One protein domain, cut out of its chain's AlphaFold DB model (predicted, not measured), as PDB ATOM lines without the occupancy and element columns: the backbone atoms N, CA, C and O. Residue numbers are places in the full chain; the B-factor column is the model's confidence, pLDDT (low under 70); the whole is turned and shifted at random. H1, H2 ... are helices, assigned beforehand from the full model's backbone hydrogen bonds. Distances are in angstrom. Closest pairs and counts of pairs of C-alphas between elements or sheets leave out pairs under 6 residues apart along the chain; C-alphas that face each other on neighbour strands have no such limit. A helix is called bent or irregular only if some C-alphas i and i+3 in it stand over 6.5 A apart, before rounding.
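This is residues 17 to 78 of the 79 residues of an uncharacterized protein of Candidatus Moranbacteria bacterium RIFOXYA2_FULL_43_15 (UniProt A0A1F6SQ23). An open, flat U of helices: the longest helix, H3, makes one arm as a hairpin with H4 side by side, H2 is the base, and H1 is the other arm, with residues 17 to 27 standing free. The 62 printed residues, with four named helices in the order H1, H2, H3, H4 and no named strand, are all helix in class and loose, with a radius of gyration of the C-alphas of 13.6 A and spans of 33 by 29 by 15 A.

H3, residues 46 to 61, is 23.2 A long and irregular, with C-alphas 47 and 50 7.2 A apart. H4 is residues 67 to 76, ending at C-alpha (-100.920, 25.884, 72.918). H2 is residues 33 to 44. H1, residues 17 to 30, is 19.9 A long and begins at C-alpha (-83.506, 44.972, 82.955).

H3, with residues 53 to 60 alone, touches H4, opposite ways at a shallow tilt of 9 degrees; their closest C-alphas, of Met 56 and Tyr 70, are 6.7 A apart. H2 and H3 only just touch, only at the corner, with 3 pairs of C-alphas within 8 A, the closest Glu 42 and Asn 48 at 7.0 A, about perpendicular at 76 degrees. H1 and H2 are close but not clearly touching, with the closest C-alphas, of Ile 28 and Arg 36, 7.3 A apart. H1 is apart from H3 and H4. Every O i to N i+4 pair is within hydrogen-bond range in H1, H2 and H4, and 10 of 12 are in H3.

The C-alphas farthest apart, of Ser 32 and Glu 67, are 34.4 A apart. The printed part has no cut, and its three links are tight. Residue 17 is under pLDDT 70.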
ATOM      1  N   MET A  17     -82.551  46.076  83.137       69.44
ATOM      2  CA  MET A  17     -83.506  44.972  82.955       69.44
ATOM      3  C   MET A  17     -83.859  44.298  84.286       69.44
ATOM      4  O   MET A  17     -85.034  44.059  84.560       69.44
ATOM      5  N   GLY A  18     -82.868  44.057  85.151       77.69
ATOM      6  CA  GLY A  18     -83.096  43.497  86.485       77.69
ATOM      7  C   GLY A  18     -83.956  44.394  87.381       77.69
ATOM      8  O   GLY A  18     -84.791  43.899  88.140       77.69
ATOM      9  N   MET A  19     -83.808  45.718  87.279       81.38
ATOM     10  CA  MET A  19     -84.639  46.668  88.024       81.38
ATOM     11  C   MET A  19     -86.078  46.708  87.496       81.38
ATOM     12  O   MET A  19     -87.016  46.675  88.293       81.38
ATOM     13  N   MET A  20     -86.264  46.699  86.174       79.75
ATOM     14  CA  MET A  20     -87.594  46.639  85.556       79.75
ATOM     15  C   MET A  20     -88.330  45.342  85.902       79.75
ATOM     16  O   MET A  20     -89.500  45.389  86.284       79.75
ATOM     17  N   ALA A  21     -87.639  44.199  85.860       76.12
ATOM     18  CA  ALA A  21     -88.204  42.914  86.265       76.12
ATOM     19  C   ALA A  21     -88.692  42.942  87.724       76.12
ATOM     20  O   ALA A  21     -89.819  42.538  88.001       76.12
ATOM     21  N   LYS A  22     -87.903  43.512  88.648       83.25
ATOM     22  CA  LYS A  22     -88.295  43.670  90.062       83.25
ATOM     23  C   LYS A  22     -89.523  44.563  90.249       83.25
ATOM     24  O   LYS A  22     -90.352  44.286  91.116       83.25
ATOM     25  N   ILE A  23     -89.651  45.639  89.472       84.62
ATOM     26  CA  ILE A  23     -90.817  46.534  89.534       84.62
ATOM     27  C   ILE A  23     -92.066  45.814  89.017       84.62
ATOM     28  O   ILE A  23     -93.109  45.853  89.674       84.62
ATOM     29  N   ALA A  24     -91.958  45.117  87.883       79.69
ATOM     30  CA  ALA A  24     -93.046  44.318  87.329       79.69
ATOM     31  C   ALA A  24     -93.486  43.216  88.307       79.69
ATOM     32  O   ALA A  24     -94.676  43.066  88.574       79.69
ATOM     33  N   GLU A  25     -92.534  42.511  88.921       82.38
ATOM     34  CA  GLU A  25     -92.816  41.468  89.903       82.38
ATOM     35  C   GLU A  25     -93.502  42.029  91.156       82.38
ATOM     36  O   GLU A  25     -94.493  41.463  91.616       82.38
ATOM     37  N   LYS A  26     -93.045  43.172  91.686       83.25
ATOM     38  CA  LYS A  26     -93.725  43.854  92.801       83.25
ATOM     39  C   LYS A  26     -95.155  44.241  92.440       83.25
ATOM     40  O   LYS A  26     -96.052  44.057  93.255       83.25
ATOM     41  N   LYS A  27     -95.389  44.729  91.219       79.56
ATOM     42  CA  LYS A  27     -96.736  45.069  90.745       79.56
ATOM     43  C   LYS A  27     -97.627  43.828  90.650       79.56
ATOM     44  O   LYS A  27     -98.776  43.883  91.071       79.56
ATOM     45  N   ILE A  28     -97.089  42.697  90.189       78.12
ATOM     46  CA  ILE A  28     -97.810  41.415  90.157       78.12
ATOM     47  C   ILE A  28     -98.102  40.896  91.566       78.12
ATOM     48  O   ILE A  28     -99.227  40.479  91.845       78.12
ATOM     49  N   LYS A  29     -97.127  40.959  92.477       79.69
ATOM     50  CA  LYS A  29     -97.299  40.551  93.879       79.69
ATOM     51  C   LYS A  29     -98.344  41.399  94.600       79.69
ATOM     52  O   LYS A  29     -99.152  40.838  95.331       79.69
ATOM     53  N   ASN A  30     -98.379  42.700  94.330       82.75
ATOM     54  CA  ASN A  30     -99.327  43.628  94.945       82.75
ATOM     55  C   ASN A  30    -100.715  43.635  94.279       82.75
ATOM     56  O   ASN A  30    -101.637  44.212  94.845       82.75
ATOM     57  N   MET A  31    -100.888  43.008  93.107       81.62
ATOM     58  CA  MET A  31    -102.214  42.821  92.509       81.62
ATOM     59  C   MET A  31    -103.044  41.825  93.317       81.62
ATOM     60  O   MET A  31    -102.547  40.778  93.750       81.62
ATOM     61  N   SER A  32    -104.330  42.136  93.457       81.12
ATOM     62  CA  SER A  32    -105.303  41.234  94.064       81.12
ATOM     63  C   SER A  32    -105.483  39.958  93.219       81.12
ATOM     64  O   SER A  32    -105.250  39.976  92.006       81.12
ATOM     65  N   PRO A  33    -105.938  38.835  93.811       78.12
ATOM     66  CA  PRO A  33    -106.217  37.607  93.061       78.12
ATOM     67  C   PRO A  33    -107.160  37.831  91.869       78.12
ATOM     68  O   PRO A  33    -106.923  37.291  90.794       78.12
ATOM     69  N   LYS A  34    -108.163  38.709  92.031       81.81
ATOM     70  CA  LYS A  34    -109.098  39.100  90.964       81.81
ATOM     71  C   LYS A  34    -108.414  39.815  89.800       81.81
ATOM     72  O   LYS A  34    -108.745  39.565  88.646       81.81
ATOM     73  N   GLU A  35    -107.465  40.707  90.077       76.75
ATOM     74  CA  GLU A  35    -106.737  41.424  89.024       76.75
ATOM     75  C   GLU A  35    -105.761  40.514  88.283       76.75
ATOM     76  O   GLU A  35    -105.647  40.613  87.064       76.75
ATOM     77  N   ARG A  36    -105.109  39.580  88.990       77.69
ATOM     78  CA  ARG A  36    -104.277  38.557  88.340       77.69
ATOM     79  C   ARG A  36    -105.105  37.655  87.434       77.69
ATOM     80  O   ARG A  36    -104.683  37.381  86.317       77.69
ATOM     81  N   GLU A  37    -106.279  37.226  87.889       77.94
ATOM     82  CA  GLU A  37    -107.188  36.405  87.087       77.94
ATOM     83  C   GLU A  37    -107.695  37.166  85.857       77.94
ATOM     84  O   GLU A  37    -107.694  36.626  84.752       77.94
ATOM     85  N   LYS A  38    -108.053  38.447  86.023       82.19
ATOM     86  CA  LYS A  38    -108.440  39.320  84.910       82.19
ATOM     87  C   LYS A  38    -107.308  39.469  83.895       82.19
ATOM     88  O   LYS A  38    -107.548  39.286  82.709       82.19
ATOM     89  N   MET A  39    -106.087  39.737  84.350       78.00
ATOM     90  CA  MET A  39    -104.925  39.888  83.473       78.00
ATOM     91  C   MET A  39    -104.573  38.580  82.758       78.00
ATOM     92  O   MET A  39    -104.250  38.598  81.575       78.00
ATOM     93  N   ALA A  40    -104.669  37.438  83.445       77.19
ATOM     94  CA  ALA A  40    -104.496  36.131  82.823       77.19
ATOM     95  C   ALA A  40    -105.568  35.899  81.749       77.19
ATOM     96  O   ALA A  40    -105.232  35.563  80.616       77.19
ATOM     97  N   ARG A  41    -106.845  36.159  82.058       78.00
ATOM     98  CA  ARG A  41    -107.940  36.093  81.079       78.00
ATOM     99  C   ARG A  41    -107.703  37.005  79.884       78.00
ATOM    100  O   ARG A  41    -107.884  36.554  78.765       78.00
ATOM    101  N   GLU A  42    -107.272  38.242  80.105       77.62
ATOM    102  CA  GLU A  42    -106.950  39.188  79.033       77.62
ATOM    103  C   GLU A  42    -105.765  38.704  78.189       77.62
ATOM    104  O   GLU A  42    -105.797  38.839  76.969       77.62
ATOM    105  N   ALA A  43    -104.742  38.098  78.794       72.25
ATOM    106  CA  ALA A  43    -103.605  37.539  78.067       72.25
ATOM    107  C   ALA A  43    -103.990  36.324  77.204       72.25
ATOM    108  O   ALA A  43    -103.455  36.160  76.108       72.25
ATOM    109  N   PHE A  44    -104.924  35.493  77.679       71.94
ATOM    110  CA  PHE A  44    -105.452  34.338  76.941       71.94
ATOM    111  C   PHE A  44    -106.666  34.669  76.060       71.94
ATOM    112  O   PHE A  44    -107.152  33.794  75.340       71.94
ATOM    113  N   ASP A  45    -107.156  35.910  76.091       80.56
ATOM    114  CA  ASP A  45    -108.284  36.337  75.274       80.56
ATOM    115  C   ASP A  45    -107.901  36.230  73.786       80.56
ATOM    116  O   ASP A  45    -106.854  36.753  73.377       80.56
ATOM    117  N   PRO A  46    -108.730  35.582  72.945       74.31
ATOM    118  CA  PRO A  46    -108.499  35.498  71.508       74.31
ATOM    119  C   PRO A  46    -108.230  36.847  70.835       74.31
ATOM    120  O   PRO A  46    -107.449  36.890  69.888       74.31
ATOM    121  N   LYS A  47    -108.783  37.949  71.353       79.69
ATOM    122  CA  LYS A  47    -108.543  39.308  70.838       79.69
ATOM    123  C   LYS A  47    -107.105  39.795  71.026       79.69
ATOM    124  O   LYS A  47    -106.663  40.684  70.304       79.69
ATOM    125  N   ASN A  48    -106.376  39.238  71.989       80.81
ATOM    126  CA  ASN A  48    -104.993  39.610  72.288       80.81
ATOM    127  C   ASN A  48    -103.973  38.599  71.751       80.81
ATOM    128  O   ASN A  48    -102.768  38.834  71.870       80.81
ATOM    129  N   LYS A  49    -104.430  37.518  71.108       78.25
ATOM    130  CA  LYS A  49    -103.560  36.488  70.529       78.25
ATOM    131  C   LYS A  49    -102.558  37.050  69.522       78.25
ATOM    132  O   LYS A  49    -101.393  36.673  69.580       78.25
ATOM    133  N   ASP A  50    -102.959  37.993  68.672       82.69
ATOM    134  CA  ASP A  50    -102.054  38.612  67.688       82.69
ATOM    135  C   ASP A  50    -100.931  39.417  68.351       82.69
ATOM    136  O   ASP A  50     -99.771  39.361  67.938       82.69
ATOM    137  N   LYS A  51    -101.251  40.132  69.436       82.69
ATOM    138  CA  LYS A  51    -100.245  40.852  70.229       82.69
ATOM    139  C   LYS A  51     -99.302  39.884  70.929       82.69
ATOM    140  O   LYS A  51     -98.096  40.126  70.945       82.69
ATOM    141  N   LEU A  52     -99.837  38.792  71.476       82.50
ATOM    142  CA  LEU A  52     -99.038  37.750  72.109       82.50
ATOM    143  C   LEU A  52     -98.080  37.123  71.089       82.50
ATOM    144  O   LEU A  52     -96.880  37.070  71.332       82.50
ATOM    145  N   LEU A  53     -98.580  36.752  69.907       84.44
ATOM    146  CA  LEU A  53     -97.774  36.246  68.799       84.44
ATOM    147  C   LEU A  53     -96.663  37.207  68.392       84.44
ATOM    148  O   LEU A  53     -95.521  36.780  68.247       84.44
ATOM    149  N   SER A  54     -96.992  38.488  68.212       86.69
ATOM    150  CA  SER A  54     -96.020  39.519  67.848       86.69
ATOM    151  C   SER A  54     -94.921  39.642  68.906       86.69
ATOM    152  O   SER A  54     -93.733  39.665  68.576       86.69
ATOM    153  N   ALA A  55     -95.298  39.625  70.188       85.56
ATOM    154  CA  ALA A  55     -94.350  39.621  71.295       85.56
ATOM    155  C   ALA A  55     -93.464  38.367  71.289       85.56
ATOM    156  O   ALA A  55     -92.246  38.477  71.421       85.56
ATOM    157  N   MET A  56     -94.038  37.183  71.069       86.62
ATOM    158  CA  MET A  56     -93.275  35.938  70.963       86.62
ATOM    159  C   MET A  56     -92.332  35.933  69.761       86.62
ATOM    160  O   MET A  56     -91.210  35.444  69.852       86.62
ATOM    161  N   GLU A  57     -92.741  36.525  68.645       87.50
ATOM    162  CA  GLU A  57     -91.902  36.640  67.460       87.50
ATOM    163  C   GLU A  57     -90.719  37.594  67.685       87.50
ATOM    164  O   GLU A  57     -89.608  37.321  67.228       87.50
ATOM    165  N   MET A  58     -90.927  38.678  68.441       87.44
ATOM    166  CA  MET A  58     -89.842  39.544  68.910       87.44
ATOM    167  C   MET A  58     -88.903  38.807  69.865       87.44
ATOM    168  O   MET A  58     -87.691  38.925  69.709       87.44
ATOM    169  N   MET A  59     -89.434  38.003  70.794       86.38
ATOM    170  CA  MET A  59     -88.629  37.179  71.706       86.38
ATOM    171  C   MET A  59     -87.807  36.119  70.960       86.38
ATOM    172  O   MET A  59     -86.664  35.843  71.312       86.38
ATOM    173  N   ARG A  60     -88.361  35.550  69.889       89.19
ATOM    174  CA  ARG A  60     -87.644  34.631  68.998       89.19
ATOM    175  C   ARG A  60     -86.507  35.352  68.276       89.19
ATOM    176  O   ARG A  60     -85.377  34.879  68.270       89.19
ATOM    177  N   LYS A  61     -86.789  36.531  67.707       89.06
ATOM    178  CA  LYS A  61     -85.793  37.372  67.014       89.06
ATOM    179  C   LYS A  61     -84.692  37.877  67.952       89.06
ATOM    180  O   LYS A  61     -83.561  38.040  67.508       89.06
ATOM    181  N   SER A  62     -85.005  38.115  69.226       87.94
ATOM    182  CA  SER A  62     -84.032  38.521  70.246       87.94
ATOM    183  C   SER A  62     -83.240  37.349  70.839       87.94
ATOM    184  O   SER A  62     -82.333  37.585  71.636       87.94
ATOM    185  N   GLY A  63     -83.558  36.103  70.466       86.75
ATOM    186  CA  GLY A  63     -82.925  34.898  71.005       86.75
ATOM    187  C   GLY A  63     -83.347  34.558  72.437       86.75
ATOM    188  O   GLY A  63     -82.711  33.727  73.076       86.75
ATOM    189  N   GLN A  64     -84.405  35.191  72.954       86.19
ATOM    190  CA  GLN A  64     -84.952  34.904  74.282       86.19
ATOM    191  C   GLN A  64     -85.738  33.588  74.325       86.19
ATOM    192  O   GLN A  64     -85.847  32.993  75.395       86.19
ATOM    193  N   ILE A  65     -86.275  33.137  73.186       90.94
ATOM    194  CA  ILE A  65     -86.927  31.828  73.039       90.94
ATOM    195  C   ILE A  65     -86.445  31.119  71.772       90.94
ATOM    196  O   ILE A  65     -86.129  31.765  70.770       90.94
ATOM    197  N   THR A  66     -86.419  29.789  71.804       89.88
ATOM    198  CA  THR A  66     -86.064  28.967  70.641       89.88
ATOM    199  C   THR A  66     -87.230  28.838  69.659       89.88
ATOM    200  O   THR A  66     -88.392  29.088  69.988       89.88
ATOM    201  N   GLU A  67     -86.931  28.409  68.430       89.75
ATOM    202  CA  GLU A  67     -87.954  28.131  67.414       89.75
ATOM    203  C   GLU A  67     -88.945  27.049  67.878       89.75
ATOM    204  O   GLU A  67     -90.146  27.159  67.638       89.75
ATOM    205  N   GLU A  68     -88.463  26.024  68.584       90.81
ATOM    206  CA  GLU A  68     -89.315  24.972  69.148       90.81
ATOM    207  C   GLU A  68     -90.255  25.520  70.220       90.81
ATOM    208  O   GLU A  68     -91.453  25.253  70.164       90.81
ATOM    209  N   GLN A  69     -89.749  26.359  71.129       86.62
ATOM    210  CA  GLN A  69     -90.565  27.013  72.156       86.62
ATOM    211  C   GLN A  69     -91.619  27.940  71.538       86.62
ATOM    212  O   GLN A  69     -92.761  27.984  71.996       86.62
ATOM    213  N   TYR A  70     -91.265  28.646  70.462       88.94
ATOM    214  CA  TYR A  70     -92.203  29.473  69.706       88.94
ATOM    215  C   TYR A  70     -93.314  28.635  69.052       88.94
ATOM    216  O   TYR A  70     -94.493  28.977  69.161       88.94
ATOM    217  N   ARG A  71     -92.960  27.514  68.410       89.62
ATOM    218  CA  ARG A  71     -93.924  26.598  67.774       89.62
ATOM    219  C   ARG A  71     -94.832  25.915  68.788       89.62
ATOM    220  O   ARG A  71     -96.029  25.799  68.547       89.62
ATOM    221  N   GLU A  72     -94.281  25.465  69.908       89.50
ATOM    222  CA  GLU A  72     -95.058  24.840  70.975       89.50
ATOM    223  C   GLU A  72     -96.055  25.830  71.581       89.50
ATOM    224  O   GLU A  72     -97.230  25.505  71.758       89.50
ATOM    225  N   ALA A  73     -95.622  27.061  71.842       85.12
ATOM    226  CA  ALA A  73     -96.509  28.092  72.349       85.12
ATOM    227  C   ALA A  73     -97.611  28.465  71.349       85.12
ATOM    228  O   ALA A  73     -98.760  28.602  71.758       85.12
ATOM    229  N   LYS A  74     -97.303  28.545  70.046       84.75
ATOM    230  CA  LYS A  74     -98.316  28.701  68.986       84.75
ATOM    231  C   LYS A  74     -99.384  27.610  69.052       84.75
ATOM    232  O   LYS A  74    -100.566  27.928  69.174       84.75
ATOM    233  N   LYS A  75     -98.957  26.343  69.124       86.81
ATOM    234  CA  LYS A  75     -99.866  25.195  69.265       86.81
ATOM    235  C   LYS A  75    -100.749  25.310  70.508       86.81
ATOM    236  O   LYS A  75    -101.955  25.096  70.427       86.81
ATOM    237  N   ARG A  76    -100.174  25.689  71.657       80.56
ATOM    238  CA  ARG A  76    -100.920  25.884  72.918       80.56
ATOM    239  C   ARG A  76    -101.936  27.031  72.839       80.56
ATOM    240  O   ARG A  76    -102.945  26.990  73.535       80.56
ATOM    241  N   LEU A  77    -101.699  28.031  71.989       78.12
ATOM    242  CA  LEU A  77    -102.620  29.146  71.730       78.12
ATOM    243  C   LEU A  77    -103.706  28.808  70.688       78.12
ATOM    244  O   LEU A  77    -104.605  29.628  70.445       78.12
ATOM    245  N   GLY A  78    -103.666  27.599  70.120       75.31
ATOM    246  CA  GLY A  78    -104.627  27.103  69.135       75.31
ATOM    247  C   GLY A  78    -104.374  27.624  67.721       75.31
ATOM    248  O   GLY A  78    -105.335  27.918  67.014       75.31
TER     249      GLY A  78